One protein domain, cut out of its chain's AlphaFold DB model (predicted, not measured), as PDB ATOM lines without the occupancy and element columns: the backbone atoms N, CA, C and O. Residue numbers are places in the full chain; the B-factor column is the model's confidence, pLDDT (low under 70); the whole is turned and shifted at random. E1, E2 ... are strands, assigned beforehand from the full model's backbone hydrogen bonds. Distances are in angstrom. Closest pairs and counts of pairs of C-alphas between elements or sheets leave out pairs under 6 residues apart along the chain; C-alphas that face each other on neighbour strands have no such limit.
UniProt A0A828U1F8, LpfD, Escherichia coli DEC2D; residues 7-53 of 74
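AT A GLANCE: This is residues 7 to 53 of the 74 residues of the protein "LpfD" of Escherichia coli DEC2D (UniProt A0A828U1F8). With little regular structure, this is a rod with a two-stranded hairpin, E1 and E2, at one end and a narrow loop at the other, where residues 34 to 39 stick out. Between the strands the chain swings aside in a wide loop round residue 23, then runs out and folds back, with residues 30 to 31 paired antiparallel with 42 to 43. The 47 printed residues hold no named helix and two antiparallel strands, E1 then E2, with 11 residues: all strand. It is only just loose, close to extended, with a radius of gyration of the C-alphas of 14.2 A and spans of 48 by 20 by 14 A.

HOW THE PARTS SIT: E1, residues 7 to 11, and E2, residues 47 to 52, form an antiparallel hairpin at 146 degrees. N 9 and O 49 are within hydrogen-bond range at 2.8 A, and N 47 and O 11 at 2.9 A.

IN THESE COORDINATES: E1 begins at C-alpha 7 (150.939, 178.385, 180.469) and spans 12.9 A. E2 ends at C-alpha 52 (148.764, 181.584, 175.564) and spans 16.2 A.

THE WHOLE: The farthest C-alphas, of Ser 36 and Thr 53, are 48.1 A apart. The link from E1 to E2 is long, 35 residues. The printed part has no cut, and no printed residue is under 70 in pLDDT.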
ATOM      1  N   GLY A   7     151.007 179.669 179.772       95.06
ATOM      2  CA  GLY A   7     150.939 178.385 180.469       95.06
ATOM      3  C   GLY A   7     151.781 177.318 179.774       95.06
ATOM      4  O   GLY A   7     152.285 177.530 178.673       95.06
ATOM      5  N   VAL A   8     151.911 176.148 180.399       96.31
ATOM      6  CA  VAL A   8     152.396 174.929 179.737       96.31
ATOM      7  C   VAL A   8     151.245 173.940 179.683       96.31
ATOM      8  O   VAL A   8     150.657 173.603 180.708       96.31
ATOM      9  N   LEU A   9     150.934 173.482 178.479       96.25
ATOM     10  CA  LEU A   9     149.962 172.434 178.227       96.25
ATOM     11  C   LEU A   9     150.679 171.086 178.217       96.25
ATOM     12  O   LEU A   9     151.660 170.935 177.486       96.25
ATOM     13  N   VAL A  10     150.180 170.118 178.986       97.44
ATOM     14  CA  VAL A  10     150.639 168.724 178.960       97.44
ATOM     15  C   VAL A  10     149.512 167.849 178.418       97.44
ATOM     16  O   VAL A  10     148.381 167.933 178.897       97.44
ATOM     17  N   MET A  11     149.809 167.038 177.406       97.38
ATOM     18  CA  MET A  11     148.832 166.177 176.738       97.38
ATOM     19  C   MET A  11     149.333 164.746 176.580       97.38
ATOM     20  O   MET A  11     150.539 164.514 176.440       97.38
ATOM     21  N   ASP A  12     148.388 163.813 176.535       96.38
ATOM     22  CA  ASP A  12     148.621 162.440 176.092       96.38
ATOM     23  C   ASP A  12     148.783 162.354 174.550       96.38
ATOM     24  O   ASP A  12     148.625 163.356 173.838       96.38
ATOM     25  N   PRO A  13     149.104 161.171 173.991       94.69
ATOM     26  CA  PRO A  13     149.244 160.995 172.544       94.69
ATOM     27  C   PRO A  13     147.954 161.204 171.736       94.69
ATOM     28  O   PRO A  13     148.038 161.424 170.529       94.69
ATOM     29  N   ASN A  14     146.785 161.145 172.379       94.62
ATOM     30  CA  ASN A  14     145.475 161.340 171.756       94.62
ATOM     31  C   ASN A  14     145.036 162.816 171.767       94.62
ATOM     32  O   ASN A  14     144.002 163.152 171.194       94.62
ATOM     33  N   GLY A  15     145.820 163.701 172.392       94.94
ATOM     34  CA  GLY A  15     145.512 165.123 172.527       94.94
ATOM     35  C   GLY A  15     144.656 165.465 173.746       94.94
ATOM     36  O   GLY A  15     144.223 166.610 173.872       94.94
ATOM     37  N   ASN A  16     144.426 164.517 174.661       95.94
ATOM     38  CA  ASN A  16     143.732 164.806 175.912       95.94
ATOM     39  C   ASN A  16     144.656 165.587 176.844       95.94
ATOM     40  O   ASN A  16     145.818 165.225 177.039       95.94
ATOM     41  N   VAL A  17     144.128 166.656 177.433       96.62
ATOM     42  CA  VAL A  17     144.874 167.519 178.353       96.62
ATOM     43  C   VAL A  17     144.875 166.914 179.751       96.62
ATOM     44  O   VAL A  17     143.811 166.646 180.308       96.62
ATOM     45  N   LEU A  18     146.065 166.789 180.339       96.75
ATOM     46  CA  LEU A  18     146.239 166.492 181.757       96.75
ATOM     47  C   LEU A  18     146.182 167.800 182.545       96.75
ATOM     48  O   LEU A  18     147.138 168.581 182.565       96.75
ATOM     49  N   LYS A  19     145.023 168.072 183.145       96.81
ATOM     50  CA  LYS A  19     144.763 169.275 183.930       96.81
ATOM     51  C   LYS A  19     145.376 169.110 185.324       96.81
ATOM     52  O   LYS A  19     145.011 168.181 186.041       96.81
ATOM     53  N   PRO A  20     146.289 170.000 185.742       95.81
ATOM     54  CA  PRO A  20     146.861 169.924 187.079       95.81
ATOM     55  C   PRO A  20     145.778 170.143 188.144       95.81
ATOM     56  O   PRO A  20     144.905 170.993 187.974       95.81
ATOM     57  N   ASN A  21     145.886 169.421 189.264       95.50
ATOM     58  CA  ASN A  21     144.976 169.492 190.417       95.50
ATOM     59  C   ASN A  21     143.508 169.112 190.124       95.50
ATOM     60  O   ASN A  21     142.615 169.534 190.856       95.50
ATOM     61  N   ASP A  22     143.251 168.317 189.083       96.19
ATOM     62  CA  ASP A  22     141.931 167.751 188.782       96.19
ATOM     63  C   ASP A  22     141.987 166.222 188.904       96.19
ATOM     64  O   ASP A  22     142.627 165.554 188.094       96.19
ATOM     65  N   THR A  23     141.319 165.655 189.913       91.38
ATOM     66  CA  THR A  23     141.304 164.202 190.170       91.38
ATOM     67  C   THR A  23     140.585 163.407 189.083       91.38
ATOM     68  O   THR A  23     140.740 162.195 189.016       91.38
ATOM     69  N   ASN A  24     139.811 164.069 188.220       93.00
ATOM     70  CA  ASN A  24     139.173 163.440 187.064       93.00
ATOM     71  C   ASN A  24     140.043 163.540 185.800       93.00
ATOM     72  O   ASN A  24     139.620 163.115 184.726       93.00
ATOM     73  N   SER A  25     141.238 164.133 185.898       95.81
ATOM     74  CA  SER A  25     142.174 164.294 184.789       95.81
ATOM     75  C   SER A  25     143.358 163.344 184.941       95.81
ATOM     76  O   SER A  25     144.429 163.704 185.425       95.81
ATOM     77  N   SER A  26     143.153 162.110 184.492       94.31
ATOM     78  CA  SER A  26     144.158 161.051 184.482       94.31
ATOM     79  C   SER A  26     144.312 160.447 183.086       94.31
ATOM     80  O   SER A  26     143.496 160.664 182.187       94.31
ATOM     81  N   VAL A  27     145.398 159.701 182.887       94.69
ATOM     82  CA  VAL A  27     145.628 158.913 181.676       94.69
ATOM     83  C   VAL A  27     146.169 157.547 182.064       94.69
ATOM     84  O   VAL A  27     147.054 157.436 182.911       94.69
ATOM     85  N   ASN A  28     145.653 156.508 181.412       94.00
ATOM     86  CA  ASN A  28     146.133 155.154 181.629       94.00
ATOM     87  C   ASN A  28     147.550 154.990 181.080       94.00
ATOM     88  O   ASN A  28     147.867 155.412 179.965       94.00
ATOM     89  N   LEU A  29     148.388 154.314 181.859       95.12
ATOM     90  CA  LEU A  29     149.692 153.874 181.394       95.12
ATOM     91  C   LEU A  29     149.534 152.663 180.473       95.12
ATOM     92  O   LEU A  29     148.667 151.813 180.671       95.12
ATOM     93  N   ASN A  30     150.413 152.558 179.483       95.50
ATOM     94  CA  ASN A  30     150.565 151.337 178.712       95.50
ATOM     95  C   ASN A  30     151.408 150.347 179.515       95.50
ATOM     96  O   ASN A  30     152.582 150.611 179.797       95.50
ATOM     97  N   LEU A  31     150.798 149.227 179.892       95.44
ATOM     98  CA  LEU A  31     151.403 148.255 180.786       95.44
ATOM     99  C   LEU A  31     152.029 147.104 179.991       95.44
ATOM    100  O   LEU A  31     151.344 146.400 179.248       95.44
ATOM    101  N   GLY A  32     153.324 146.885 180.193       96.44
ATOM    102  CA  GLY A  32     154.057 145.748 179.646       96.44
ATOM    103  C   GLY A  32     153.646 144.414 180.286       96.44
ATOM    104  O   GLY A  32     152.882 144.391 181.257       96.44
ATOM    105  N   PRO A  33     154.126 143.278 179.759       96.38
ATOM    106  CA  PRO A  33     153.861 141.968 180.347       96.38
ATOM    107  C   PRO A  33     154.424 141.861 181.773       96.38
ATOM    108  O   PRO A  33     155.351 142.581 182.138       96.38
ATOM    109  N   ILE A  34     153.852 140.953 182.567       97.06
ATOM    110  CA  ILE A  34     154.373 140.604 183.893       97.06
ATOM    111  C   ILE A  34     155.550 139.632 183.718       97.06
ATOM    112  O   ILE A  34     155.434 138.657 182.973       97.06
ATOM    113  N   ASP A  35     156.675 139.899 184.381       95.94
ATOM    114  CA  ASP A  35     157.861 139.042 184.368       95.94
ATOM    115  C   ASP A  35     157.741 137.846 185.341       95.94
ATOM    116  O   ASP A  35     156.776 137.700 186.093       95.94
ATOM    117  N   SER A  36     158.743 136.963 185.352       95.19
ATOM    118  CA  SER A  36     158.779 135.785 186.239       95.19
ATOM    119  C   SER A  36     158.819 136.112 187.738       95.19
ATOM    120  O   SER A  36     158.626 135.218 188.558       95.19
ATOM    121  N   GLN A  37     159.114 137.359 188.099       96.31
ATOM    122  CA  GLN A  37     159.198 137.863 189.469       96.31
ATOM    123  C   GLN A  37     158.014 138.776 189.832       96.31
ATOM    124  O   GLN A  37     158.016 139.372 190.904       96.31
ATOM    125  N   GLN A  38     156.984 138.839 188.983       94.62
ATOM    126  CA  GLN A  38     155.799 139.689 189.134       94.62
ATOM    127  C   GLN A  38     156.036 141.202 188.967       94.62
ATOM    128  O   GLN A  38     155.193 142.003 189.369       94.62
ATOM    129  N   HIS A  39     157.128 141.622 188.330       95.19
ATOM    130  CA  HIS A  39     157.316 143.017 187.920       95.19
ATOM    131  C   HIS A  39     156.712 143.276 186.539       95.19
ATOM    132  O   HIS A  39     156.509 142.354 185.751       95.19
ATOM    133  N   ARG A  40     156.461 144.546 186.216       95.38
ATOM    134  CA  ARG A  40     156.115 144.976 184.857       95.38
ATOM    135  C   ARG A  40     156.511 146.423 184.611       95.38
ATOM    136  O   ARG A  40     156.489 147.234 185.535       95.38
ATOM    137  N   ASP A  41     156.767 146.750 183.352       95.44
ATOM    138  CA  ASP A  41     156.947 148.133 182.921       95.44
ATOM    139  C   ASP A  41     155.595 148.831 182.734       95.44
ATOM    140  O   ASP A  41     154.616 148.228 182.285       95.44
ATOM    141  N   ALA A  42     155.553 150.129 183.024       95.31
ATOM    142  CA  ALA A  42     154.414 150.992 182.743       95.31
ATOM    143  C   ALA A  42     154.917 152.268 182.067       95.31
ATOM    144  O   ALA A  42     155.803 152.949 182.581       95.31
ATOM    145  N   THR A  43     154.387 152.581 180.885       95.94
ATOM    146  CA  THR A  43     154.915 153.660 180.041       95.94
ATOM    147  C   THR A  43     153.814 154.586 179.546       95.94
ATOM    148  O   THR A  43     152.704 154.159 179.239       95.94
ATOM    149  N   ILE A  44     154.131 155.872 179.425       95.94
ATOM    150  CA  ILE A  44     153.296 156.863 178.744       95.94
ATOM    151  C   ILE A  44     154.202 157.881 178.059       95.94
ATOM    152  O   ILE A  44     155.279 158.211 178.557       95.94
ATOM    153  N   LYS A  45     153.770 158.391 176.905       96.62
ATOM    154  CA  LYS A  45     154.434 159.503 176.223       96.62
ATOM    155  C   LYS A  45     153.596 160.759 176.398       96.62
ATOM    156  O   LYS A  45     152.464 160.805 175.933       96.62
ATOM    157  N   LEU A  46     154.174 161.776 177.025       96.88
ATOM    158  CA  LEU A  46     153.534 163.074 177.208       96.88
ATOM    159  C   LEU A  46     154.146 164.108 176.263       96.88
ATOM    160  O   LEU A  46     155.350 164.087 175.990       96.88
ATOM    161  N   LYS A  47     153.317 165.030 175.775       97.06
ATOM    162  CA  LYS A  47     153.756 166.216 175.036       97.06
ATOM    163  C   LYS A  47     153.550 167.445 175.908       97.06
ATOM    164  O   LYS A  47     152.442 167.663 176.382       97.06
ATOM    165  N   ALA A  48     154.592 168.261 176.056       96.62
ATOM    166  CA  ALA A  48     154.517 169.557 176.718       96.62
ATOM    167  C   ALA A  48     154.790 170.686 175.716       96.62
ATOM    168  O   ALA A  48     155.720 170.586 174.912       96.62
ATOM    169  N   ALA A  49     153.991 171.750 175.751       95.50
ATOM    170  CA  ALA A  49     154.201 172.940 174.927       95.50
ATOM    171  C   ALA A  49     153.719 174.207 175.649       95.50
ATOM    172  O   ALA A  49     152.734 174.137 176.387       95.50
ATOM    173  N   PRO A  50     154.370 175.368 175.444       94.81
ATOM    174  CA  PRO A  50     153.843 176.630 175.938       94.81
ATOM    175  C   PRO A  50     152.551 176.997 175.196       94.81
ATOM    176  O   PRO A  50     152.414 176.733 174.000       94.81
ATOM    177  N   ILE A  51     151.619 177.633 175.900       95.19
ATOM    178  CA  ILE A  51     150.363 178.152 175.349       95.19
ATOM    179  C   ILE A  51     150.129 179.584 175.820       95.19
ATOM    180  O   ILE A  51     150.584 179.957 176.900       95.19
ATOM    181  N   SER A  52     149.378 180.363 175.040       95.81
ATOM    182  CA  SER A  52     148.764 181.584 175.564       95.81
ATOM    183  C   SER A  52     147.528 181.217 176.383       95.81
ATOM    184  O   SER A  52     146.724 180.390 175.953       95.81
ATOM    185  N   THR A  53     147.380 181.814 177.561       95.31
ATOM    186  CA  THR A  53     146.255 181.574 178.488       95.31
ATOM    187  C   THR A  53     145.205 182.679 178.443       95.31
ATOM    188  O   THR A  53     144.053 182.440 178.794       95.31
TER     189      THR A  53